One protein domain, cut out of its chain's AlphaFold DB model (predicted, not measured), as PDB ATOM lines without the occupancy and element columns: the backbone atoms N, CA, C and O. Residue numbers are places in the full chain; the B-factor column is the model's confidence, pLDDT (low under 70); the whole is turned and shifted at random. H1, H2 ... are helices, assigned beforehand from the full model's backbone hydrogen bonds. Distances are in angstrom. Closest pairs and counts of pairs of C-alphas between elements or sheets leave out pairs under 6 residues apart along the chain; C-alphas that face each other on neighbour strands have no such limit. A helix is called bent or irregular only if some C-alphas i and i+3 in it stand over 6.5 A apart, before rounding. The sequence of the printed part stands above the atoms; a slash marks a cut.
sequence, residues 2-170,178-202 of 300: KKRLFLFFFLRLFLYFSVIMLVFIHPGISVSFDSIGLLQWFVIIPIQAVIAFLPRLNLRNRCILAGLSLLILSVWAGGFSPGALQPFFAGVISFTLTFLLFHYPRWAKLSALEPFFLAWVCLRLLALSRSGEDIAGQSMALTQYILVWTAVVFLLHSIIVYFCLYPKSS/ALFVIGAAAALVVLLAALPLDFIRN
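This is residues 2 to 170 and 178 to 202 of the 300 residues of an uncharacterized protein of uncultured bacterium contig00076 (UniProt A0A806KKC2). A flat slab of long helices: H1, H3, H5, H6 and H7 make a flattened ring, H4 packs on H3 and H5 at one edge, and H8 packs on H7 at the other. H1, H3, H4, H5, H6 and H7 form an up and down bundle, each running against the one before it. The printed part has 194 residues with nine named helices, H1 to H9 in chain order, and no named strand: all helix. It is compact, radius of gyration of the C-alphas 17.9 A, spanning 54 by 50 by 24 A.

H6, residues 108 to 133, and H7, residues 140 to 165, form a helical hairpin at a shallow tilt of 9 degrees; their closest C-alphas, Pro 115 and Phe 154, are 5.4 A apart. H7, the hub, also touches H1, residues 2 to 25 (Phe 8 to Ile 160, closest C-alphas, 6.3 A), H8, residues 178 to 194 (Leu 155 to Ala 184, 6.2 A), and H9, residues 197 to 200 (Met 140 to Ile 200, 7.1 A). H5, residues 82 to 103, forms a hairpin with H6 (Leu 101 to Ala 108, 4.5 A) and touches H3, residues 35 to 53 (Gln 48 to Phe 95, 5.0 A). H4, residues 59 to 76, touches H3 (Gln 48 to Ala 66, 6.0 A) in a hairpin. H2, residues 27 to 32, is about perpendicular to H6, at 85 degrees, and touches it (Ile 29 to Ser 129, 5.4 A). Every O i to N i+4 pair is within hydrogen-bond range in H2, H4, H7 and H8; in H1 19 of 20 are, H3 12 of 15, H5 16 of 18, H6 17 of 22; H9 is too short for one.

H6 is 39.1 A long, H7 37.8 A, H1 34.2 A, H5 31.7 A. H6 is irregular, only just: C-alphas 112 and 115 are 6.6 A apart. H1 begins at C-alpha 2 (165.367, 74.483, 144.029); H9 ends at C-alpha 200 (196.336, 108.209, 140.380).

The C-alphas of Asn 58 and Arg 201, the two farthest apart, are 55.4 A apart. Residues 171 to 177 are not printed; C-alphas 170 and 178 are 13.3 A apart across the cut. No link printed whole is long. pLDDT is under 70 at residues 132 to 139, 169 to 170 and 196 to 202.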
ATOM      1  N   LYS A   2     166.032  73.179 144.277       74.50
ATOM      2  CA  LYS A   2     165.367  74.483 144.029       74.50
ATOM      3  C   LYS A   2     165.850  75.658 144.907       74.50
ATOM      4  O   LYS A   2     166.021  76.749 144.389       74.50
ATOM      5  N   LYS A   3     166.140  75.437 146.200       82.62
ATOM      6  CA  LYS A   3     166.585  76.505 147.125       82.62
ATOM      7  C   LYS A   3     167.957  77.108 146.772       82.62
ATOM      8  O   LYS A   3     168.121  78.313 146.879       82.62
ATOM      9  N   ARG A   4     168.926  76.293 146.323       82.38
ATOM     10  CA  ARG A   4     170.274  76.776 145.948       82.38
ATOM     11  C   ARG A   4     170.235  77.615 144.671       82.38
ATOM     12  O   ARG A   4     170.807  78.691 144.640       82.38
ATOM     13  N   LEU A   5     169.494  77.162 143.657       85.31
ATOM     14  CA  LEU A   5     169.304  77.925 142.416       85.31
ATOM     15  C   LEU A   5     168.616  79.270 142.675       85.31
ATOM     16  O   LEU A   5     168.988  80.271 142.081       85.31
ATOM     17  N   PHE A   6     167.657  79.298 143.600       88.81
ATOM     18  CA  PHE A   6     166.990  80.527 144.021       88.81
ATOM     19  C   PHE A   6     167.947  81.506 144.718       88.81
ATOM     20  O   PHE A   6     167.932  82.693 144.414       88.81
ATOM     21  N   LEU A   7     168.822  81.001 145.598       87.81
ATOM     22  CA  LEU A   7     169.869  81.805 146.232       87.81
ATOM     23  C   LEU A   7     170.812  82.418 145.188       87.81
ATOM     24  O   LEU A   7     171.059  83.620 145.225       87.81
ATOM     25  N   PHE A   8     171.304  81.617 144.239       86.50
ATOM     26  CA  PHE A   8     172.203  82.112 143.194       86.50
ATOM     27  C   PHE A   8     171.524  83.115 142.266       86.50
ATOM     28  O   PHE A   8     172.138  84.114 141.905       86.50
ATOM     29  N   PHE A   9     170.249  82.897 141.935       90.44
ATOM     30  CA  PHE A   9     169.458  83.862 141.182       90.44
ATOM     31  C   PHE A   9     169.357  85.211 141.909       90.44
ATOM     32  O   PHE A   9     169.580  86.254 141.297       90.44
ATOM     33  N   PHE A  10     169.084  85.214 143.215       92.12
ATOM     34  CA  PHE A  10     169.018  86.462 143.974       92.12
ATOM     35  C   PHE A  10     170.365  87.135 144.161       92.12
ATOM     36  O   PHE A  10     170.434  88.354 144.073       92.12
ATOM     37  N   LEU A  11     171.431  86.372 144.391       88.94
ATOM     38  CA  LEU A  11     172.773  86.935 144.503       88.94
ATOM     39  C   LEU A  11     173.211  87.567 143.173       88.94
ATOM     40  O   LEU A  11     173.794  88.647 143.145       88.94
ATOM     41  N   ARG A  12     172.841  86.934 142.058       89.12
ATOM     42  CA  ARG A  12     172.992  87.487 140.715       89.12
ATOM     43  C   ARG A  12     172.193  88.779 140.540       89.12
ATOM     44  O   ARG A  12     172.749  89.775 140.096       89.12
ATOM     45  N   LEU A  13     170.915  88.787 140.913       90.69
ATOM     46  CA  LEU A  13     170.064  89.975 140.831       90.69
ATOM     47  C   LEU A  13     170.588  91.115 141.722       90.69
ATOM     48  O   LEU A  13     170.570  92.272 141.315       90.69
ATOM     49  N   PHE A  14     171.114  90.783 142.902       92.88
ATOM     50  CA  PHE A  14     171.769  91.723 143.805       92.88
ATOM     51  C   PHE A  14     172.985  92.385 143.148       92.88
ATOM     52  O   PHE A  14     173.126  93.597 143.249       92.88
ATOM     53  N   LEU A  15     173.810  91.629 142.415       90.19
ATOM     54  CA  LEU A  15     174.925  92.194 141.646       90.19
ATOM     55  C   LEU A  15     174.459  93.134 140.529       90.19
ATOM     56  O   LEU A  15     175.076  94.169 140.307       90.19
ATOM     57  N   TYR A  16     173.355  92.824 139.846       88.75
ATOM     58  CA  TYR A  16     172.774  93.766 138.885       88.75
ATOM     59  C   TYR A  16     172.302  95.045 139.586       88.75
ATOM     60  O   TYR A  16     172.651  96.142 139.157       88.75
ATOM     61  N   PHE A  17     171.573  94.923 140.698       90.81
ATOM     62  CA  PHE A  17     171.127  96.080 141.475       90.81
ATOM     63  C   PHE A  17     172.274  96.893 142.065       90.81
ATOM     64  O   PHE A  17     172.152  98.107 142.185       90.81
ATOM     65  N   SER A  18     173.396  96.269 142.405       91.56
ATOM     66  CA  SER A  18     174.548  96.983 142.939       91.56
ATOM     67  C   SER A  18     175.202  97.870 141.866       91.56
ATOM     68  O   SER A  18     175.574  99.006 142.156       91.56
ATOM     69  N   VAL A  19     175.236  97.421 140.604       88.56
ATOM     70  CA  VAL A  19     175.625  98.260 139.453       88.56
ATOM     71  C   VAL A  19     174.605  99.379 139.214       88.56
ATOM     72  O   VAL A  19     174.994 100.504 138.927       88.56
ATOM     73  N   ILE A  20     173.309  99.113 139.387       88.38
ATOM     74  CA  ILE A  20     172.258 100.140 139.283       88.38
ATOM     75  C   ILE A  20     172.448 101.231 140.344       88.38
ATOM     76  O   ILE A  20     172.398 102.419 140.038       88.38
ATOM     77  N   MET A  21     172.697 100.831 141.592       89.62
ATOM     78  CA  MET A  21     172.917 101.762 142.701       89.62
ATOM     79  C   MET A  21     174.130 102.657 142.462       89.62
ATOM     80  O   MET A  21     174.075 103.837 142.790       89.62
ATOM     81  N   LEU A  22     175.184 102.140 141.824       86.56
ATOM     82  CA  LEU A  22     176.354 102.930 141.437       86.56
ATOM     83  C   LEU A  22     175.977 104.145 140.574       86.56
ATOM     84  O   LEU A  22     176.511 105.233 140.769       86.56
ATOM     85  N   VAL A  23     175.025 103.968 139.654       85.25
ATOM     86  CA  VAL A  23     174.554 105.039 138.767       85.25
ATOM     87  C   VAL A  23     173.745 106.088 139.521       85.25
ATOM     88  O   VAL A  23     173.886 107.277 139.253       85.25
ATOM     89  N   PHE A  24     172.936 105.667 140.495       85.00
ATOM     90  CA  PHE A  24     172.142 106.584 141.316       85.00
ATOM     91  C   PHE A  24     172.970 107.348 142.348       85.00
ATOM     92  O   PHE A  24     172.654 108.495 142.653       85.00
ATOM     93  N   ILE A  25     174.022 106.732 142.886       85.00
ATOM     94  CA  ILE A  25     174.910 107.375 143.862       85.00
ATOM     95  C   ILE A  25     175.709 108.508 143.205       85.00
ATOM     96  O   ILE A  25     176.044 109.479 143.882       85.00
ATOM     97  N   HIS A  26     175.990 108.420 141.899       75.50
ATOM     98  CA  HIS A  26     176.810 109.408 141.211       75.50
ATOM     99  C   HIS A  26     176.021 110.258 140.199       75.50
ATOM    100  O   HIS A  26     175.763 109.808 139.076       75.50
ATOM    101  N   PRO A  27     175.708 111.530 140.518       71.25
ATOM    102  CA  PRO A  27     174.919 112.387 139.634       71.25
ATOM    103  C   PRO A  27     175.591 112.619 138.274       71.25
ATOM    104  O   PRO A  27     174.895 112.706 137.269       71.25
ATOM    105  N   GLY A  28     176.929 112.614 138.195       73.06
ATOM    106  CA  GLY A  28     177.643 112.741 136.915       73.06
ATOM    107  C   GLY A  28     177.393 111.577 135.944       73.06
ATOM    108  O   GLY A  28     177.394 111.768 134.729       73.06
ATOM    109  N   ILE A  29     177.100 110.379 136.466       71.88
ATOM    110  CA  ILE A  29     176.691 109.247 135.621       71.88
ATOM    111  C   ILE A  29     175.226 109.438 135.222       71.88
ATOM    112  O   ILE A  29     174.883 109.318 134.053       71.88
ATOM    113  N   SER A  30     174.356 109.815 136.162       76.25
ATOM    114  CA  SER A  30     172.940 110.038 135.852       76.25
ATOM    115  C   SER A  30     172.699 111.134 134.806       76.25
ATOM    116  O   SER A  30     171.719 111.035 134.073       76.25
ATOM    117  N   VAL A  31     173.542 112.170 134.743       73.31
ATOM    118  CA  VAL A  31     173.394 113.285 133.787       73.31
ATOM    119  C   VAL A  31     173.912 112.925 132.393       73.31
ATOM    120  O   VAL A  31     173.355 113.376 131.397       73.31
ATOM    121  N   SER A  32     174.968 112.112 132.306       75.94
ATOM    122  CA  SER A  32     175.554 111.697 131.022       75.94
ATOM    123  C   SER A  32     174.734 110.620 130.314       75.94
ATOM    124  O   SER A  32     174.856 110.439 129.100       75.94
ATOM    125  N   PHE A  33     173.883 109.906 131.048       74.69
ATOM    126  CA  PHE A  33     172.981 108.945 130.451       74.69
ATOM    127  C   PHE A  33     171.698 109.595 129.944       74.69
ATOM    128  O   PHE A  33     170.982 110.274 130.677       74.69
ATOM    129  N   ASP A  34     171.325 109.241 128.716       80.62
ATOM    130  CA  ASP A  34     169.937 109.366 128.305       80.62
ATOM    131  C   ASP A  34     169.065 108.495 129.226       80.62
ATOM    132  O   ASP A  34     169.359 107.320 129.480       80.62
ATOM    133  N   SER A  35     167.974 109.081 129.709       82.00
ATOM    134  CA  SER A  35     166.898 108.417 130.447       82.00
ATOM    135  C   SER A  35     166.480 107.081 129.818       82.00
ATOM    136  O   SER A  35     166.241 106.099 130.528       82.00
ATOM    137  N   ILE A  36     166.476 107.016 128.483       82.62
ATOM    138  CA  ILE A  36     166.169 105.810 127.714       82.62
ATOM    139  C   ILE A  36     167.246 104.741 127.920       82.62
ATOM    140  O   ILE A  36     166.922 103.584 128.192       82.62
ATOM    141  N   GLY A  37     168.520 105.127 127.850       81.00
ATOM    142  CA  GLY A  37     169.650 104.235 128.090       81.00
ATOM    143  C   GLY A  37     169.642 103.672 129.510       81.00
ATOM    144  O   GLY A  37     169.827 102.468 129.684       81.00
ATOM    145  N   LEU A  38     169.356 104.502 130.521       83.06
ATOM    146  CA  LEU A  38     169.230 104.038 131.911       83.06
ATOM    147  C   LEU A  38     168.166 102.957 132.035       83.06
ATOM    148  O   LEU A  38     168.436 101.859 132.521       83.06
ATOM    149  N   LEU A  39     166.962 103.252 131.558       85.12
ATOM    150  CA  LEU A  39     165.855 102.314 131.610       85.12
ATOM    151  C   LEU A  39     166.206 101.010 130.876       85.12
ATOM    152  O   LEU A  39     165.982  99.908 131.379       85.12
ATOM    153  N   GLN A  40     166.816 101.127 129.702       78.94
ATOM    154  CA  GLN A  40     167.173  99.988 128.876       78.94
ATOM    155  C   GLN A  40     168.243  99.086 129.503       78.94
ATOM    156  O   GLN A  40     168.070  97.869 129.537       78.94
ATOM    157  N   TRP A  41     169.320  99.642 130.049       81.38
ATOM    158  CA  TRP A  41     170.388  98.837 130.652       81.38
ATOM    159  C   TRP A  41     170.012  98.303 132.036       81.38
ATOM    160  O   TRP A  41     170.349  97.168 132.375       81.38
ATOM    161  N   PHE A  42     169.277  99.085 132.825       83.94
ATOM    162  CA  PHE A  42     169.089  98.806 134.247       83.94
ATOM    163  C   PHE A  42     167.719  98.269 134.620       83.94
ATOM    164  O   PHE A  42     167.582  97.640 135.662       83.94
ATOM    165  N   VAL A  43     166.706  98.455 133.779       87.88
ATOM    166  CA  VAL A  43     165.366  97.919 134.047       87.88
ATOM    167  C   VAL A  43     165.110  96.689 133.188       87.88
ATOM    168  O   VAL A  43     164.679  95.657 133.704       87.88
ATOM    169  N   ILE A  44     165.451  96.735 131.897       89.00
ATOM    170  CA  ILE A  44     165.169  95.619 130.980       89.00
ATOM    171  C   ILE A  44     165.974  94.380 131.347       89.00
ATOM    172  O   ILE A  44     165.394  93.305 131.471       89.00
ATOM    173  N   ILE A  45     167.291  94.505 131.524       88.69
ATOM    174  CA  ILE A  45     168.171  93.351 131.751       88.69
ATOM    175  C   ILE A  45     167.741  92.558 133.003       88.69
ATOM    176  O   ILE A  45     167.568  91.339 132.881       88.69
ATOM    177  N   PRO A  46     167.472  93.188 134.167       90.38
ATOM    178  CA  PRO A  46     166.944  92.471 135.327       90.38
ATOM    179  C   PRO A  46     165.554  91.876 135.094       90.38
ATOM    180  O   PRO A  46     165.316  90.732 135.486       90.38
ATOM    181  N   ILE A  47     164.641  92.599 134.431       93.19
ATOM    182  CA  ILE A  47     163.301  92.080 134.113       93.19
ATOM    183  C   ILE A  47     163.401  90.828 133.234       93.19
ATOM    184  O   ILE A  47     162.740  89.830 133.520       93.19
ATOM    185  N   GLN A  48     164.260  90.833 132.212       94.88
ATOM    186  CA  GLN A  48     164.486  89.671 131.351       94.88
ATOM    187  C   GLN A  48     165.031  88.476 132.134       94.88
ATOM    188  O   GLN A  48     164.554  87.352 131.954       94.88
ATOM    189  N   ALA A  49     165.974  88.707 133.052       91.94
ATOM    190  CA  ALA A  49     166.486  87.660 133.929       91.94
ATOM    191  C   ALA A  49     165.382  87.083 134.841       91.94
ATOM    192  O   ALA A  49     165.272  85.862 134.985       91.94
ATOM    193  N   VAL A  50     164.515  87.935 135.403       94.44
ATOM    194  CA  VAL A  50     163.355  87.509 136.208       94.44
ATOM    195  C   VAL A  50     162.384  86.671 135.375       94.44
ATOM    196  O   VAL A  50     162.009  85.576 135.801       94.44
ATOM    197  N   ILE A  51     162.014  87.131 134.176       95.12
ATOM    198  CA  ILE A  51     161.098  86.409 133.278       95.12
ATOM    199  C   ILE A  51     161.670  85.039 132.896       95.12
ATOM    200  O   ILE A  51     160.945  84.039 132.921       95.12
ATOM    201  N   ALA A  52     162.966  84.971 132.582       94.00
ATOM    202  CA  ALA A  52     163.647  83.720 132.253       94.00
ATOM    203  C   ALA A  52     163.613  82.717 133.420       94.00
ATOM    204  O   ALA A  52     163.402  81.517 133.205       94.00
ATOM    205  N   PHE A  53     163.770  83.208 134.654       93.00
ATOM    206  CA  PHE A  53     163.832  82.382 135.857       93.00
ATOM    207  C   PHE A  53     162.465  81.854 136.336       93.00
ATOM    208  O   PHE A  53     162.418  80.787 136.952       93.00
ATOM    209  N   LEU A  54     161.354  82.549 136.052       93.12
ATOM    210  CA  LEU A  54     160.016  82.212 136.569       93.12
ATOM    211  C   LEU A  54     159.630  80.735 136.325       93.12
ATOM    212  O   LEU A  54     159.301  80.347 135.201       93.12
ATOM    213  N   PRO A  55     159.571  79.887 137.375       85.50
ATOM    214  CA  PRO A  55     159.447  78.440 137.197       85.50
ATOM    215  C   PRO A  55     158.042  77.992 136.775       85.50
ATOM    216  O   PRO A  55     157.888  76.882 136.279       85.50
ATOM    217  N   ARG A  56     157.018  78.831 136.987       89.31
ATOM    218  CA  ARG A  56     155.602  78.501 136.737       89.31
ATOM    219  C   ARG A  56     155.167  78.700 135.284       89.31
ATOM    220  O   ARG A  56     154.084  78.268 134.917       89.31
ATOM    221  N   LEU A  57     155.977  79.380 134.473       91.25
ATOM    222  CA  LEU A  57     155.617  79.712 133.098       91.25
ATOM    223  C   LEU A  57     156.137  78.648 132.127       91.25
ATOM    224  O   LEU A  57     157.298  78.243 132.218       91.25
ATOM    225  N   ASN A  58     155.296  78.257 131.166       94.69
ATOM    226  CA  ASN A  58     155.702  77.465 130.003       94.69
ATOM    227  C   ASN A  58     156.693  78.257 129.138       94.69
ATOM    228  O   ASN A  58     156.610  79.485 129.086       94.69
ATOM    229  N   LEU A  59     157.577  77.567 128.406       93.81
ATOM    230  CA  LEU A  59     158.592  78.203 127.552       93.81
ATOM    231  C   LEU A  59     157.983  79.242 126.600       93.81
ATOM    232  O   LEU A  59     158.425  80.386 126.577       93.81
ATOM    233  N   ARG A  60     156.904  78.872 125.899       96.06
ATOM    234  CA  ARG A  60     156.172  79.777 125.002       96.06
ATOM    235  C   ARG A  60     155.741  81.063 125.712       96.06
ATOM    236  O   ARG A  60     155.977  82.146 125.193       96.06
ATOM    237  N   ASN A  61     155.172  80.957 126.913       96.25
ATOM    238  CA  ASN A  61     154.706  82.118 127.676       96.25
ATOM    239  C   ASN A  61     155.874  82.986 128.161       96.25
ATOM    240  O   ASN A  61     155.738  84.203 128.201       96.25
ATOM    241  N   ARG A  62     157.030  82.388 128.486       95.44
ATOM    242  CA  ARG A  62     158.244  83.147 128.830       95.44
ATOM    243  C   ARG A  62     158.779  83.919 127.637       95.44
ATOM    244  O   ARG A  62     159.049  85.100 127.782       95.44
ATOM    245  N   CYS A  63     158.883  83.281 126.470       96.31
ATOM    246  CA  CYS A  63     159.319  83.949 125.243       96.31
ATOM    247  C   CYS A  63     158.357  85.072 124.842       96.31
ATOM    248  O   CYS A  63     158.814  86.146 124.471       96.31
ATOM    249  N   ILE A  64     157.040  84.856 124.968       97.00
ATOM    250  CA  ILE A  64     156.038  85.901 124.721       97.00
ATOM    251  C   ILE A  64     156.217  87.056 125.709       97.00
ATOM    252  O   ILE A  64     156.254  88.199 125.282       97.00
ATOM    253  N   LEU A  65     156.362  86.786 127.010       96.75
ATOM    254  CA  LEU A  65     156.503  87.836 128.023       96.75
ATOM    255  C   LEU A  65     157.830  88.605 127.885       96.75
ATOM    256  O   LEU A  65     157.855  89.829 128.015       96.75
ATOM    257  N   ALA A  66     158.921  87.903 127.579       96.19
ATOM    258  CA  ALA A  66     160.232  88.479 127.286       96.19
ATOM    259  C   ALA A  66     160.185  89.354 126.025       96.19
ATOM    260  O   ALA A  66     160.568  90.520 126.058       96.19
ATOM    261  N   GLY A  67     159.633  88.822 124.931       96.19
ATOM    262  CA  GLY A  67     159.468  89.555 123.679       96.19
ATOM    263  C   GLY A  67     158.546  90.763 123.829       96.19
ATOM    264  O   GLY A  67     158.880  91.843 123.356       96.19
ATOM    265  N   LEU A  68     157.429  90.615 124.545       96.19
ATOM    266  CA  LEU A  68     156.479  91.697 124.803       96.19
ATOM    267  C   LEU A  68     157.109  92.806 125.649       96.19
ATOM    268  O   LEU A  68     156.961  93.976 125.311       96.19
ATOM    269  N   SER A  69     157.832  92.461 126.716       95.19
ATOM    270  CA  SER A  69     158.527  93.462 127.535       95.19
ATOM    271  C   SER A  69     159.610  94.190 126.738       95.19
ATOM    272  O   SER A  69     159.642  95.417 126.775       95.19
ATOM    273  N   LEU A  70     160.424  93.483 125.944       94.50
ATOM    274  CA  LEU A  70     161.391  94.118 125.039       94.50
ATOM    275  C   LEU A  70     160.713  95.037 124.018       94.50
ATOM    276  O   LEU A  70     161.202  96.139 123.779       94.50
ATOM    277  N   LEU A  71     159.592  94.609 123.433       93.88
ATOM    278  CA  LEU A  71     158.861  95.378 122.428       93.88
ATOM    279  C   LEU A  71     158.254  96.649 123.027       93.88
ATOM    280  O   LEU A  71     158.476  97.725 122.482       93.88
ATOM    281  N   ILE A  72     157.556  96.549 124.164       93.31
ATOM    282  CA  ILE A  72     156.974  97.707 124.867       93.31
ATOM    283  C   ILE A  72     158.064  98.732 125.187       93.31
ATOM    284  O   ILE A  72     157.909  99.918 124.907       93.31
ATOM    285  N   LEU A  73     159.190  98.268 125.729       87.69
ATOM    286  CA  LEU A  73     160.311  99.128 126.088       87.69
ATOM    287  C   LEU A  73     161.007  99.741 124.868       87.69
ATOM    288  O   LEU A  73     161.412 100.897 124.923       87.69
ATOM    289  N   SER A  74     161.113  99.005 123.760       88.81
ATOM    290  CA  SER A  74     161.673  99.534 122.508       88.81
ATOM    291  C   SER A  74     160.768 100.602 121.900       88.81
ATOM    292  O   SER A  74     161.253 101.639 121.467       88.81
ATOM    293  N   VAL A  75     159.447 100.395 121.919       91.50
ATOM    294  CA  VAL A  75     158.477 101.404 121.468       91.50
ATOM    295  C   VAL A  75     158.573 102.665 122.327       91.50
ATOM    296  O   VAL A  75     158.607 103.767 121.785       91.50
ATOM    297  N   TRP A  76     158.685 102.514 123.649       90.31
ATOM    298  CA  TRP A  76     158.833 103.648 124.565       90.31
ATOM    299  C   TRP A  76     160.155 104.406 124.370       90.31
ATOM    300  O   TRP A  76     160.186 105.628 124.457       90.31
ATOM    301  N   ALA A  77     161.224 103.693 124.013       84.56
ATOM    302  CA  ALA A  77     162.543 104.238 123.691       84.56
ATOM    303  C   ALA A  77     162.633 104.958 122.326       84.56
ATOM    304  O   ALA A  77     163.732 105.221 121.839       84.56
ATOM    305  N   GLY A  78     161.504 105.251 121.675       85.31
ATOM    306  CA  GLY A  78     161.479 105.884 120.352       85.31
ATOM    307  C   GLY A  78     161.592 104.901 119.180       85.31
ATOM    308  O   GLY A  78     161.915 105.308 118.065       85.31
ATOM    309  N   GLY A  79     161.316 103.612 119.403       87.81
ATOM    310  CA  GLY A  79     161.247 102.579 118.367       87.81
ATOM    311  C   GLY A  79     162.564 101.831 118.128       87.81
ATOM    312  O   GLY A  79     163.363 101.617 119.035       87.81
ATOM    313  N   PHE A  80     162.789 101.395 116.884       88.75
ATOM    314  CA  PHE A  80     163.956 100.595 116.474       88.75
ATOM    315  C   PHE A  80     165.090 101.462 115.910       88.75
ATOM    316  O   PHE A  80     165.643 101.178 114.847       88.75
ATOM    317  N   SER A  81     165.429 102.548 116.607       88.75
ATOM    318  CA  SER A  81     166.602 103.345 116.245       88.75
ATOM    319  C   SER A  81     167.887 102.514 116.432       88.75
ATOM    320  O   SER A  81     167.926 101.627 117.293       88.75
ATOM    321  N   PRO A  82     168.973 102.784 115.685       86.56
ATOM    322  CA  PRO A  82     170.243 102.075 115.868       86.56
ATOM    323  C   PRO A  82     170.766 102.113 117.312       86.56
ATOM    324  O   PRO A  82     171.351 101.138 117.779       86.56
ATOM    325  N   GLY A  83     170.499 103.206 118.039       82.44
ATOM    326  CA  GLY A  83     170.834 103.338 119.458       82.44
ATOM    327  C   GLY A  83     170.014 102.419 120.370       82.44
ATOM    328  O   GLY A  83     170.558 101.887 121.331       82.44
ATOM    329  N   ALA A  84     168.744 102.165 120.040       84.69
ATOM    330  CA  ALA A  84     167.862 101.275 120.801       84.69
ATOM    331  C   ALA A  84     168.092  99.779 120.500       84.69
ATOM    332  O   ALA A  84     167.763  98.921 121.323       84.69
ATOM    333  N   LEU A  85     168.691  99.438 119.351       88.38
ATOM    334  CA  LEU A  85     168.973  98.043 118.982       88.38
ATOM    335  C   LEU A  85     169.993  97.378 119.911       88.38
ATOM    336  O   LEU A  85     169.825  96.223 120.297       88.38
ATOM    337  N   GLN A  86     171.052  98.091 120.291       85.94
ATOM    338  CA  GLN A  86     172.093  97.550 121.166       85.94
ATOM    339  C   GLN A  86     171.538  97.064 122.527       85.94
ATOM    340  O   GLN A  86     171.784  95.907 122.883       85.94
ATOM    341  N   PRO A  87     170.753  97.864 123.274       84.31
ATOM    342  CA  PRO A  87     170.109  97.408 124.503       84.31
ATOM    343  C   PRO A  87     169.030  96.341 124.277       84.31
ATOM    344  O   PRO A  87     168.854  95.461 125.120       84.31
ATOM    345  N   PHE A  88     168.330  96.371 123.139       90.12
ATOM    346  CA  PHE A  88     167.399  95.303 122.771       90.12
ATOM    347  C   PHE A  88     168.119  93.948 122.693       90.12
ATOM    348  O   PHE A  88     167.714  92.989 123.354       90.12
ATOM    349  N   PHE A  89     169.238  93.877 121.962       91.25
ATOM    350  CA  PHE A  89     170.046  92.657 121.869       91.25
ATOM    351  C   PHE A  89     170.655  92.256 123.210       91.25
ATOM    352  O   PHE A  89     170.653  91.075 123.545       91.25
ATOM    353  N   ALA A  90     171.110  93.218 124.012       87.94
ATOM    354  CA  ALA A  90     171.545  92.974 125.385       87.94
ATOM    355  C   ALA A  90     170.458  92.295 126.235       87.94
ATOM    356  O   ALA A  90     170.743  91.334 126.953       87.94
ATOM    357  N   GLY A  91     169.204  92.737 126.117       90.94
ATOM    358  CA  GLY A  91     168.061  92.105 126.776       90.94
ATOM    359  C   GLY A  91     167.816  90.670 126.297       90.94
ATOM    360  O   GLY A  91     167.642  89.772 127.124       90.94
ATOM    361  N   VAL A  92     167.874  90.428 124.983       94.19
ATOM    362  CA  VAL A  92     167.749  89.078 124.395       94.19
ATOM    363  C   VAL A  92     168.871  88.150 124.872       94.19
ATOM    364  O   VAL A  92     168.609  87.008 125.260       94.19
ATOM    365  N   ILE A  93     170.114  88.635 124.880       91.94
ATOM    366  CA  ILE A  93     171.285  87.887 125.352       91.94
ATOM    367  C   ILE A  93     171.128  87.562 126.838       91.94
ATOM    368  O   ILE A  93     171.266  86.401 127.217       91.94
ATOM    369  N   SER A  94     170.756  88.538 127.671       91.12
ATOM    370  CA  SER A  94     170.537  88.320 129.106       91.12
ATOM    371  C   SER A  94     169.434  87.290 129.376       91.12
ATOM    372  O   SER A  94     169.634  86.366 130.174       91.12
ATOM    373  N   PHE A  95     168.298  87.381 128.671       94.62
ATOM    374  CA  PHE A  95     167.229  86.380 128.748       94.62
ATOM    375  C   PHE A  95     167.763  84.985 128.403       94.62
ATOM    376  O   PHE A  95     167.572  84.038 129.166       94.62
ATOM    377  N   THR A  96     168.475  84.876 127.281       94.31
ATOM    378  CA  THR A  96     168.986  83.605 126.756       94.31
ATOM    379  C   THR A  96     170.011  82.982 127.699       94.31
ATOM    380  O   THR A  96     169.858  81.820 128.065       94.31
ATOM    381  N   LEU A  97     171.004  83.745 128.163       91.12
ATOM    382  CA  LEU A  97     172.020  83.265 129.107       91.12
ATOM    383  C   LEU A  97     171.384  82.813 130.427       91.12
ATOM    384  O   LEU A  97     171.682  81.727 130.916       91.12
ATOM    385  N   THR A  98     170.432  83.585 130.958       91.69
ATOM    386  CA  THR A  98     169.691  83.200 132.172       91.69
ATOM    387  C   THR A  98     168.924  81.905 131.978       91.69
ATOM    388  O   THR A  98     168.963  81.012 132.823       91.69
ATOM    389  N   PHE A  99     168.210  81.804 130.865       93.31
ATOM    390  CA  PHE A  99     167.401  80.643 130.561       93.31
ATOM    391  C   PHE A  99     168.265  79.388 130.372       93.31
ATOM    392  O   PHE A  99     167.955  78.334 130.928       93.31
ATOM    393  N   LEU A 100     169.391  79.504 129.660       91.81
ATOM    394  CA  LEU A 100     170.348  78.410 129.487       91.81
ATOM    395  C   LEU A 100     170.946  77.965 130.825       91.81
ATOM    396  O   LEU A 100     170.977  76.764 131.099       91.81
ATOM    397  N   LEU A 101     171.342  78.915 131.679       90.06
ATOM    398  CA  LEU A 101     171.935  78.636 132.987       90.06
ATOM    399  C   LEU A 101     171.013  77.799 133.885       90.06
ATOM    400  O   LEU A 101     171.471  76.863 134.539       90.06
ATOM    401  N   PHE A 102     169.717  78.124 133.928       89.12
ATOM    402  CA  PHE A 102     168.782  77.505 134.875       89.12
ATOM    403  C   PHE A 102     167.971  76.336 134.306       89.12
ATOM    404  O   PHE A 102     167.562  75.464 135.080       89.12
ATOM    405  N   HIS A 103     167.720  76.293 132.995       89.50
ATOM    406  CA  HIS A 103     166.835  75.289 132.386       89.50
ATOM    407  C   HIS A 103     167.568  74.270 131.509       89.50
ATOM    408  O   HIS A 103     167.064  73.158 131.359       89.50
ATOM    409  N   TYR A 104     168.760  74.587 130.989       89.12
ATOM    410  CA  TYR A 104     169.503  73.714 130.070       89.12
ATOM    411  C   TYR A 104     170.952  73.476 130.527       89.12
ATOM    412  O   TYR A 104     171.887  74.007 129.929       89.12
ATOM    413  N   PRO A 105     171.187  72.590 131.517       81.19
ATOM    414  CA  PRO A 105     172.518  72.363 132.094       81.19
ATOM    415  C   PRO A 105     173.583  71.931 131.074       81.19
ATOM    416  O   PRO A 105     174.755  72.245 131.248       81.19
ATOM    417  N   ARG A 106     173.192  71.264 129.975       85.06
ATOM    418  CA  ARG A 106     174.115  70.895 128.880       85.06
ATOM    419  C   ARG A 106     174.742  72.114 128.195       85.06
ATOM    420  O   ARG A 106     175.910  72.074 127.833       85.06
ATOM    421  N   TRP A 107     173.969  73.186 128.051       86.56
ATOM    422  CA  TRP A 107     174.376  74.432 127.395       86.56
ATOM    423  C   TRP A 107     174.774  75.515 128.396       86.56
ATOM    424  O   TRP A 107     175.189  76.602 128.000       86.56
ATOM    425  N   ALA A 108     174.681  75.226 129.694       83.56
ATOM    426  CA  ALA A 108     174.939  76.201 130.735       83.56
ATOM    427  C   ALA A 108     176.380  76.731 130.694       83.56
ATOM    428  O   ALA A 108     176.588  77.876 131.079       83.56
ATOM    429  N   LYS A 109     177.344  75.982 130.127       86.12
ATOM    430  CA  LYS A 109     178.720  76.454 129.874       86.12
ATOM    431  C   LYS A 109     178.769  77.793 129.122       86.12
ATOM    432  O   LYS A 109     179.636  78.606 129.415       86.12
ATOM    433  N   LEU A 110     177.816  78.065 128.221       87.00
ATOM    434  CA  LEU A 110     177.718  79.356 127.519       87.00
ATOM    435  C   LEU A 110     177.447  80.535 128.465       87.00
ATOM    436  O   LEU A 110     177.829  81.663 128.179       87.00
ATOM    437  N   SER A 111     176.848  80.275 129.626       86.25
ATOM    438  CA  SER A 111     176.611  81.276 130.674       86.25
ATOM    439  C   SER A 111     177.904  81.757 131.334       86.25
ATOM    440  O   SER A 111     177.884  82.767 132.028       86.25
ATOM    441  N   ALA A 112     179.045  81.101 131.083       85.38
ATOM    442  CA  ALA A 112     180.355  81.637 131.444       85.38
ATOM    443  C   ALA A 112     180.675  82.956 130.715       85.38
ATOM    444  O   ALA A 112     181.560  83.683 131.155       85.38
ATOM    445  N   LEU A 113     179.944  83.298 129.643       87.19
ATOM    446  CA  LEU A 113     180.020  84.602 128.975       87.19
ATOM    447  C   LEU A 113     179.284  85.714 129.735       87.19
ATOM    448  O   LEU A 113     179.501  86.895 129.465       87.19
ATOM    449  N   GLU A 114     178.422  85.369 130.690       88.06
ATOM    450  CA  GLU A 114     177.616  86.348 131.414       88.06
ATOM    451  C   GLU A 114     178.440  87.350 132.250       88.06
ATOM    452  O   GLU A 114     178.200  88.553 132.111       88.06
ATOM    453  N   PRO A 115     179.450  86.931 133.047       87.88
ATOM    454  CA  PRO A 115     180.326  87.874 133.734       87.88
ATOM    455  C   PRO A 115     180.996  88.860 132.768       87.88
ATOM    456  O   PRO A 115     181.081  90.047 133.069       87.88
ATOM    457  N   PHE A 116     181.429  88.406 131.585       87.19
ATOM    458  CA  PHE A 116     182.064  89.269 130.581       87.19
ATOM    459  C   PHE A 116     181.090  90.290 130.007       87.19
ATOM    460  O   PHE A 116     181.448  91.452 129.827       87.19
ATOM    461  N   PHE A 117     179.846  89.875 129.765       85.25
ATOM    462  CA  PHE A 117     178.789  90.784 129.354       85.25
ATOM    463  C   PHE A 117     178.523  91.854 130.426       85.25
ATOM    464  O   PHE A 117     178.461  93.039 130.103       85.25
ATOM    465  N   LEU A 118     178.454  91.468 131.705       84.88
ATOM    466  CA  LEU A 118     178.297  92.409 132.817       84.88
ATOM    467  C   LEU A 118     179.494  93.366 132.939       84.88
ATOM    468  O   LEU A 118     179.302  94.573 133.062       84.88
ATOM    469  N   ALA A 119     180.724  92.854 132.840       86.75
ATOM    470  CA  ALA A 119     181.928  93.682 132.836       86.75
ATOM    471  C   ALA A 119     181.938  94.666 131.666       86.75
ATOM    472  O   ALA A 119     182.298  95.824 131.843       86.75
ATOM    473  N   TRP A 120     181.491  94.244 130.484       85.19
ATOM    474  CA  TRP A 120     181.360  95.128 129.334       85.19
ATOM    475  C   TRP A 120     180.345  96.260 129.574       85.19
ATOM    476  O   TRP A 120     180.639  97.410 129.237       85.19
ATOM    477  N   VAL A 121     179.202  95.979 130.217       83.62
ATOM    478  CA  VAL A 121     178.249  97.024 130.648       83.62
ATOM    479  C   VAL A 121     178.919  97.989 131.630       83.62
ATOM    480  O   VAL A 121     178.808  99.203 131.475       83.62
ATOM    481  N   CYS A 122     179.680  97.476 132.595       85.25
ATOM    482  CA  CYS A 122     180.408  98.315 133.542       85.25
ATOM    483  C   CYS A 122     181.517  99.157 132.886       85.25
ATOM    484  O   CYS A 122     181.692 100.321 133.233       85.25
ATOM    485  N   LEU A 123     182.228  98.627 131.890       83.25
ATOM    486  CA  LEU A 123     183.209  99.394 131.116       83.25
ATOM    487  C   LEU A 123     182.542 100.487 130.274       83.25
ATOM    488  O   LEU A 123     183.104 101.567 130.107       83.25
ATOM    489  N   ARG A 124     181.328 100.240 129.769       82.44
ATOM    490  CA  ARG A 124     180.515 101.283 129.130       82.44
ATOM    491  C   ARG A 124     180.125 102.375 130.123       82.44
ATOM    492  O   ARG A 124     180.236 103.546 129.770       82.44
ATOM    493  N   LEU A 125     179.742 102.009 131.348       79.75
ATOM    494  CA  LEU A 125     179.488 102.978 132.421       79.75
ATOM    495  C   LEU A 125     180.730 103.808 132.735       79.75
ATOM    496  O   LEU A 125     180.631 105.024 132.858       79.75
ATOM    497  N   LEU A 126     181.897 103.168 132.798       83.31
ATOM    498  CA  LEU A 126     183.176 103.836 133.022       83.31
ATOM    499  C   LEU A 126     183.504 104.832 131.897       83.31
ATOM    500  O   LEU A 126     183.880 105.969 132.167       83.31
ATOM    501  N   ALA A 127     183.331 104.423 130.636       80.88
ATOM    502  CA  ALA A 127     183.566 105.285 129.480       80.88
ATOM    503  C   ALA A 127     182.636 106.510 129.471       80.88
ATOM    504  O   ALA A 127     183.070 107.608 129.125       80.88
ATOM    505  N   LEU A 128     181.379 106.326 129.880       75.75
ATOM    506  CA  LEU A 128     180.398 107.407 129.984       75.75
ATOM    507  C   LEU A 128     180.685 108.327 131.170       75.75
ATOM    508  O   LEU A 128     180.652 109.543 130.989       75.75
ATOM    509  N   SER A 129     181.060 107.767 132.327       76.50
ATOM    510  CA  SER A 129     181.544 108.542 133.476       76.50
ATOM    511  C   SER A 129     182.649 109.477 133.014       76.50
ATOM    512  O   SER A 129     182.483 110.688 133.078       76.50
ATOM    513  N   ARG A 130     183.696 108.935 132.385       75.69
ATOM    514  CA  ARG A 130     184.842 109.713 131.908       75.69
ATOM    515  C   ARG A 130     184.462 110.857 130.961       75.69
ATOM    516  O   ARG A 130     185.048 111.923 131.053       75.69
ATOM    517  N   SER A 131     183.468 110.668 130.091       71.62
ATOM    518  CA  SER A 131     182.993 111.749 129.211       71.62
ATOM    519  C   SER A 131     182.250 112.876 129.945       71.62
ATOM    520  O   SER A 131     182.241 114.005 129.466       71.62
ATOM    521  N   GLY A 132     181.639 112.592 131.101       68.31
ATOM    522  CA  GLY A 132     181.023 113.606 131.964       68.31
ATOM    523  C   GLY A 132     182.007 114.263 132.937       68.31
ATOM    524  O   GLY A 132     181.732 115.333 133.471       68.31
ATOM    525  N   GLU A 133     183.159 113.637 133.167       65.81
ATOM    526  CA  GLU A 133     184.185 114.091 134.108       65.81
ATOM    527  C   GLU A 133     184.965 115.315 133.620       65.81
ATOM    528  O   GLU A 133     185.296 116.175 134.439       65.81
ATOM    529  N   ASP A 134     185.146 115.457 132.302       62.16
ATOM    530  CA  ASP A 134     185.736 116.650 131.670       62.16
ATOM    531  C   ASP A 134     184.966 117.943 132.018       62.16
ATOM    532  O   ASP A 134     185.492 119.044 131.882       62.16
ATOM    533  N   ILE A 135     183.724 117.818 132.499       58.16
ATOM    534  CA  ILE A 135     182.851 118.935 132.880       58.16
ATOM    535  C   ILE A 135     182.933 119.235 134.392       58.16
ATOM    536  O   ILE A 135     182.584 120.335 134.817       58.16
ATOM    537  N   ALA A 136     183.384 118.286 135.224       58.25
ATOM    538  CA  ALA A 136     183.202 118.334 136.681       58.25
ATOM    539  C   ALA A 136     184.495 118.424 137.516       58.25
ATOM    540  O   ALA A 136     184.402 118.618 138.728       58.25
ATOM    541  N   GLY A 137     185.685 118.263 136.924       61.81
ATOM    542  CA  GLY A 137     186.991 118.525 137.564       61.81
ATOM    543  C   GLY A 137     187.357 117.695 138.817       61.81
ATOM    544  O   GLY A 137     188.454 117.845 139.344       61.81
ATOM    545  N   GLN A 138     186.480 116.814 139.322       61.53
ATOM    546  CA  GLN A 138     186.604 116.195 140.658       61.53
ATOM    547  C   GLN A 138     186.667 114.655 140.703       61.53
ATOM    548  O   GLN A 138     186.479 114.053 141.758       61.53
ATOM    549  N   SER A 139     186.938 113.954 139.610       59.19
ATOM    550  CA  SER A 139     186.449 112.568 139.488       59.19
ATOM    551  C   SER A 139     187.481 111.449 139.351       59.19
ATOM    552  O   SER A 139     187.093 110.290 139.201       59.19
ATOM    553  N   MET A 140     188.783 111.727 139.450       72.88
ATOM    554  CA  MET A 140     189.805 110.675 139.319       72.88
ATOM    555  C   MET A 140     189.572 109.500 140.294       72.88
ATOM    556  O   MET A 140     189.643 108.333 139.902       72.88
ATOM    557  N   ALA A 141     189.199 109.800 141.543       78.38
ATOM    558  CA  ALA A 141     188.889 108.789 142.556       78.38
ATOM    559  C   ALA A 141     187.662 107.927 142.197       78.38
ATOM    560  O   ALA A 141     187.605 106.746 142.546       78.38
ATOM    561  N   LEU A 142     186.691 108.492 141.476       77.75
ATOM    562  CA  LEU A 142     185.478 107.785 141.079       77.75
ATOM    563  C   LEU A 142     185.764 106.771 139.975       77.75
ATOM    564  O   LEU A 142     185.369 105.616 140.103       77.75
ATOM    565  N   THR A 143     186.468 107.176 138.917       80.69
ATOM    566  CA  THR A 143     186.854 106.257 137.839       80.69
ATOM    567  C   THR A 143     187.622 105.059 138.413       80.69
ATOM    568  O   THR A 143     187.335 103.910 138.063       80.69
ATOM    569  N   GLN A 144     188.524 105.294 139.374       82.62
ATOM    570  CA  GLN A 144     189.222 104.220 140.085       82.62
ATOM    571  C   GLN A 144     188.259 103.333 140.891       82.62
ATOM    572  O   GLN A 144     188.338 102.106 140.800       82.62
ATOM    573  N   TYR A 145     187.326 103.929 141.639       85.19
ATOM    574  CA  TYR A 145     186.311 103.190 142.393       85.19
ATOM    575  C   TYR A 145     185.435 102.311 141.489       85.19
ATOM    576  O   TYR A 145     185.288 101.121 141.768       85.19
ATOM    577  N   ILE A 146     184.907 102.849 140.382       85.56
ATOM    578  CA  ILE A 146     184.077 102.110 139.415       85.56
ATOM    579  C   ILE A 146     184.866 100.941 138.827       85.56
ATOM    580  O   ILE A 146     184.310  99.854 138.655       85.56
ATOM    581  N   LEU A 147     186.156 101.123 138.542       85.25
ATOM    582  CA  LEU A 147     186.995 100.057 138.005       85.25
ATOM    583  C   LEU A 147     187.196  98.933 139.029       85.25
ATOM    584  O   LEU A 147     186.887  97.776 138.731       85.25
ATOM    585  N   VAL A 148     187.639  99.266 140.247       86.50
ATOM    586  CA  VAL A 148     187.799  98.291 141.344       86.50
ATOM    587  C   VAL A 148     186.483  97.546 141.574       86.50
ATOM    588  O   VAL A 148     186.459  96.316 141.623       86.50
ATOM    589  N   TRP A 149     185.378  98.284 141.643       88.50
ATOM    590  CA  TRP A 149     184.035  97.740 141.796       88.50
ATOM    591  C   TRP A 149     183.654  96.783 140.663       88.50
ATOM    592  O   TRP A 149     183.186  95.678 140.924       88.50
ATOM    593  N   THR A 150     183.901  97.169 139.410       88.00
ATOM    594  CA  THR A 150     183.640  96.338 138.225       88.00
ATOM    595  C   THR A 150     184.374  95.009 138.314       88.00
ATOM    596  O   THR A 150     183.785  93.958 138.062       88.00
ATOM    597  N   ALA A 151     185.645  95.047 138.706       87.62
ATOM    598  CA  ALA A 151     186.454  93.849 138.841       87.62
ATOM    599  C   ALA A 151     185.955  92.954 139.993       87.62
ATOM    600  O   ALA A 151     185.818  91.744 139.813       87.62
ATOM    601  N   VAL A 152     185.574  93.534 141.137       88.56
ATOM    602  CA  VAL A 152     184.951  92.792 142.252       88.56
ATOM    603  C   VAL A 152     183.638  92.133 141.820       88.56
ATOM    604  O   VAL A 152     183.441  90.939 142.059       88.56
ATOM    605  N   VAL A 153     182.751  92.878 141.152       89.88
ATOM    606  CA  VAL A 153     181.468  92.365 140.653       89.88
ATOM    607  C   VAL A 153     181.688  91.247 139.636       89.88
ATOM    608  O   VAL A 153     181.039  90.209 139.741       89.88
ATOM    609  N   PHE A 154     182.625  91.409 138.699       89.44
ATOM    610  CA  PHE A 154     182.975  90.386 137.711       89.44
ATOM    611  C   PHE A 154     183.409  89.071 138.369       89.44
ATOM    612  O   PHE A 154     182.931  87.998 137.990       89.44
ATOM    613  N   LEU A 155     184.277  89.137 139.381       88.88
ATOM    614  CA  LEU A 155     184.784  87.944 140.064       88.88
ATOM    615  C   LEU A 155     183.701  87.288 140.909       88.88
ATOM    616  O   LEU A 155     183.514  86.074 140.822       88.88
ATOM    617  N   LEU A 156     182.935  88.081 141.666       88.62
ATOM    618  CA  LEU A 156     181.825  87.554 142.454       88.62
ATOM    619  C   LEU A 156     180.783  86.892 141.544       88.62
ATOM    620  O   LEU A 156     180.323  85.789 141.832       88.62
ATOM    621  N   HIS A 157     180.469  87.512 140.406       89.81
ATOM    622  CA  HIS A 157     179.565  86.944 139.412       89.81
ATOM    623  C   HIS A 157     180.111  85.646 138.805       89.81
ATOM    624  O   HIS A 157     179.382  84.661 138.699       89.81
ATOM    625  N   SER A 158     181.403  85.601 138.477       88.06
ATOM    626  CA  SER A 158     182.066  84.399 137.953       88.06
ATOM    627  C   SER A 158     182.009  83.233 138.941       88.06
ATOM    628  O   SER A 158     181.714  82.105 138.547       88.06
ATOM    629  N   ILE A 159     182.204  83.506 140.234       86.50
ATOM    630  CA  ILE A 159     182.076  82.510 141.308       86.50
ATOM    631  C   ILE A 159     180.639  81.966 141.379       86.50
ATOM    632  O   ILE A 159     180.431  80.758 141.498       86.50
ATOM    633  N   ILE A 160     179.632  82.838 141.269       88.56
ATOM    634  CA  ILE A 160     178.216  82.432 141.277       88.56
ATOM    635  C   ILE A 160     177.903  81.526 140.088       88.56
ATOM    636  O   ILE A 160     177.284  80.474 140.268       88.56
ATOM    637  N   VAL A 161     178.339  81.917 138.887       87.44
ATOM    638  CA  VAL A 161     178.149  81.121 137.668       87.44
ATOM    639  C   VAL A 161     178.853  79.772 137.808       87.44
ATOM    640  O   VAL A 161     178.231  78.744 137.547       87.44
ATOM    641  N   TYR A 162     180.088  79.742 138.313       86.31
ATOM    642  CA  TYR A 162     180.823  78.501 138.570       86.31
ATOM    643  C   TYR A 162     180.030  77.537 139.466       86.31
ATOM    644  O   TYR A 162     179.797  76.384 139.095       86.31
ATOM    645  N   PHE A 163     179.523  78.013 140.607       85.12
ATOM    646  CA  PHE A 163     178.730  77.172 141.508       85.12
ATOM    647  C   PHE A 163     177.372  76.754 140.927       85.12
ATOM    648  O   PHE A 163     176.842  75.704 141.307       85.12
ATOM    649  N   CYS A 164     176.806  77.532 140.000       84.81
ATOM    650  CA  CYS A 164     175.615  77.128 139.254       84.81
ATOM    651  C   CYS A 164     175.912  75.986 138.272       84.81
ATOM    652  O   CYS A 164     175.089  75.081 138.134       84.81
ATOM    653  N   LEU A 165     177.077  76.016 137.615       85.12
ATOM    654  CA  LEU A 165     177.494  75.012 136.631       85.12
ATOM    655  C   LEU A 165     177.922  73.691 137.268       85.12
ATOM    656  O   LEU A 165     177.608  72.623 136.736       85.12
ATOM    657  N   TYR A 166     178.580  73.752 138.426       83.81
ATOM    658  CA  TYR A 166     179.138  72.587 139.112       83.81
ATOM    659  C   TYR A 166     178.506  72.382 140.500       83.81
ATOM    660  O   TYR A 166     179.182  72.462 141.523       83.81
ATOM    661  N   PRO A 167     177.196  72.063 140.588       74.56
ATOM    662  CA  PRO A 167     176.498  71.932 141.868       74.56
ATOM    663  C   PRO A 167     176.864  70.659 142.656       74.56
ATOM    664  O   PRO A 167     176.350  70.459 143.765       74.56
ATOM    665  N   LYS A 168     177.685  69.758 142.094       71.44
ATOM    666  CA  LYS A 168     178.015  68.467 142.708       71.44
ATOM    667  C   LYS A 168     179.022  68.651 143.845       71.44
ATOM    668  O   LYS A 168     180.170  69.013 143.642       71.44
ATOM    669  N   SER A 169     178.545  68.324 145.041       56.41
ATOM    670  CA  SER A 169     179.271  68.223 146.307       56.41
ATOM    671  C   SER A 169     180.276  67.061 146.294       56.41
ATOM    672  O   SER A 169     180.109  66.093 147.036       56.41
ATOM    673  N   SER A 170     181.295  67.105 145.439       58.81
ATOM    674  CA  SER A 170     182.471  66.262 145.651       58.81
ATOM    675  C   SER A 170     183.337  66.924 146.726       58.81
ATOM    676  O   SER A 170     183.388  68.148 146.832       58.81
ATOM    677  N   ALA A 178     187.882  77.024 145.966       81.44
ATOM    678  CA  ALA A 178     188.886  77.839 146.649       81.44
ATOM    679  C   ALA A 178     190.041  78.222 145.714       81.44
ATOM    680  O   ALA A 178     190.448  79.378 145.711       81.44
ATOM    681  N   LEU A 179     190.530  77.295 144.884       84.56
ATOM    682  CA  LEU A 179     191.568  77.576 143.892       84.56
ATOM    683  C   LEU A 179     191.083  78.598 142.857       84.56
ATOM    684  O   LEU A 179     191.821  79.519 142.524       84.56
ATOM    685  N   PHE A 180     189.832  78.483 142.404       81.12
ATOM    686  CA  PHE A 180     189.215  79.457 141.507       81.12
ATOM    687  C   PHE A 180     189.095  80.834 142.168       81.12
ATOM    688  O   PHE A 180     189.443  81.831 141.547       81.12
ATOM    689  N   VAL A 181     188.670  80.906 143.434       80.50
ATOM    690  CA  VAL A 181     188.588  82.166 144.193       80.50
ATOM    691  C   VAL A 181     189.972  82.779 144.408       80.50
ATOM    692  O   VAL A 181     190.129  83.985 144.236       80.50
ATOM    693  N   ILE A 182     190.983  81.975 144.746       85.12
ATOM    694  CA  ILE A 182     192.368  82.441 144.904       85.12
ATOM    695  C   ILE A 182     192.909  82.939 143.563       85.12
ATOM    696  O   ILE A 182     193.489  84.018 143.512       85.12
ATOM    697  N   GLY A 183     192.681  82.201 142.474       82.69
ATOM    698  CA  GLY A 183     193.069  82.611 141.125       82.69
ATOM    699  C   GLY A 183     192.369  83.899 140.688       82.69
ATOM    700  O   GLY A 183     193.013  84.802 140.169       82.69
ATOM    701  N   ALA A 184     191.073  84.024 140.975       78.75
ATOM    702  CA  ALA A 184     190.278  85.225 140.746       78.75
ATOM    703  C   ALA A 184     190.809  86.425 141.551       78.75
ATOM    704  O   ALA A 184     190.991  87.510 140.999       78.75
ATOM    705  N   ALA A 185     191.113  86.237 142.836       77.81
ATOM    706  CA  ALA A 185     191.701  87.269 143.685       77.81
ATOM    707  C   ALA A 185     193.115  87.658 143.220       77.81
ATOM    708  O   ALA A 185     193.441  88.840 143.179       77.81
ATOM    709  N   ALA A 186     193.940  86.693 142.813       84.12
ATOM    710  CA  ALA A 186     195.261  86.962 142.254       84.12
ATOM    711  C   ALA A 186     195.156  87.747 140.938       84.12
ATOM    712  O   ALA A 186     195.851  88.745 140.768       84.12
ATOM    713  N   ALA A 187     194.238  87.361 140.046       79.94
ATOM    714  CA  ALA A 187     193.957  88.095 138.815       79.94
ATOM    715  C   ALA A 187     193.473  89.525 139.098       79.94
ATOM    716  O   ALA A 187     193.896  90.449 138.408       79.94
ATOM    717  N   LEU A 188     192.653  89.729 140.138       78.25
ATOM    718  CA  LEU A 188     192.260  91.062 140.601       78.25
ATOM    719  C   LEU A 188     193.473  91.888 141.019       78.25
ATOM    720  O   LEU A 188     193.614  93.023 140.585       78.25
ATOM    721  N   VAL A 189     194.344  91.323 141.856       81.44
ATOM    722  CA  VAL A 189     195.545  92.010 142.348       81.44
ATOM    723  C   VAL A 189     196.473  92.361 141.188       81.44
ATOM    724  O   VAL A 189     196.957  93.487 141.125       81.44
ATOM    725  N   VAL A 190     196.672  91.443 140.238       82.56
ATOM    726  CA  VAL A 190     197.464  91.695 139.026       82.56
ATOM    727  C   VAL A 190     196.825  92.788 138.174       82.56
ATOM    728  O   VAL A 190     197.534  93.689 137.742       82.56
ATOM    729  N   LEU A 191     195.506  92.764 137.970       77.50
ATOM    730  CA  LEU A 191     194.792  93.813 137.239       77.50
ATOM    731  C   LEU A 191     194.965  95.179 137.917       77.50
ATOM    732  O   LEU A 191     195.270  96.159 137.242       77.50
ATOM    733  N   LEU A 192     194.811  95.239 139.242       77.19
ATOM    734  CA  LEU A 192     194.991  96.458 140.034       77.19
ATOM    735  C   LEU A 192     196.439  96.964 140.012       77.19
ATOM    736  O   LEU A 192     196.647  98.172 140.016       77.19
ATOM    737  N   ALA A 193     197.424  96.065 139.971       81.44
ATOM    738  CA  ALA A 193     198.839  96.420 139.879       81.44
ATOM    739  C   ALA A 193     199.267  96.824 138.456       81.44
ATOM    740  O   ALA A 193     200.153  97.659 138.297       81.44
ATOM    741  N   ALA A 194     198.656  96.229 137.427       79.88
ATOM    742  CA  ALA A 194     198.923  96.517 136.018       79.88
ATOM    743  C   ALA A 194     198.218  97.787 135.523       79.88
ATOM    744  O   ALA A 194     198.606  98.350 134.499       79.88
ATOM    745  N   LEU A 195     197.181  98.238 136.232       70.44
ATOM    746  CA  LEU A 195     196.572  99.536 135.994       70.44
ATOM    747  C   LEU A 195     197.630 100.625 136.174       70.44
ATOM    748  O   LEU A 195     198.210 100.721 137.257       70.44
ATOM    749  N   PRO A 196     197.908 101.434 135.132       63.81
ATOM    750  CA  PRO A 196     198.969 102.418 135.218       63.81
ATOM    751  C   PRO A 196     198.686 103.348 136.396       63.81
ATOM    752  O   PRO A 196     197.608 103.937 136.491       63.81
ATOM    753  N   LEU A 197     199.671 103.477 137.288       60.34
ATOM    754  CA  LEU A 197     199.638 104.389 138.437       60.34
ATOM    755  C   LEU A 197     199.389 105.848 138.009       60.34
ATOM    756  O   LEU A 197     199.023 106.677 138.837       60.34
ATOM    757  N   ASP A 198     199.517 106.157 136.717       51.56
ATOM    758  CA  ASP A 198     199.145 107.439 136.112       51.56
ATOM    759  C   ASP A 198     197.643 107.751 136.233       51.56
ATOM    760  O   ASP A 198     197.263 108.923 136.275       51.56
ATOM    761  N   PHE A 199     196.781 106.739 136.421       54.62
ATOM    762  CA  PHE A 199     195.384 106.947 136.831       54.62
ATOM    763  C   PHE A 199     195.239 107.548 138.238       54.62
ATOM    764  O   PHE A 199     194.135 107.927 138.601       54.62
ATOM    765  N   ILE A 200     196.318 107.641 139.022       52.91
ATOM    766  CA  ILE A 200     196.336 108.209 140.380       52.91
ATOM    767  C   ILE A 200     197.014 109.592 140.392       52.91
ATOM    768  O   ILE A 200     196.881 110.339 141.358       52.91
ATOM    769  N   ARG A 201     197.761 109.956 139.336       47.44
ATOM    770  CA  ARG A 201     198.645 111.140 139.344       47.44
ATOM    771  C   ARG A 201     198.454 112.144 138.219       47.44
ATOM    772  O   ARG A 201     199.110 113.181 138.265       47.44
ATOM    773  N   ASN A 202     197.556 111.915 137.265       45.69
ATOM    774  CA  ASN A 202     197.147 112.972 136.342       45.69
ATOM    775  C   ASN A 202     196.345 114.049 137.088       45.69
ATOM    776  O   ASN A 202     195.119 114.102 137.021       45.69
TER     777      ASN A 202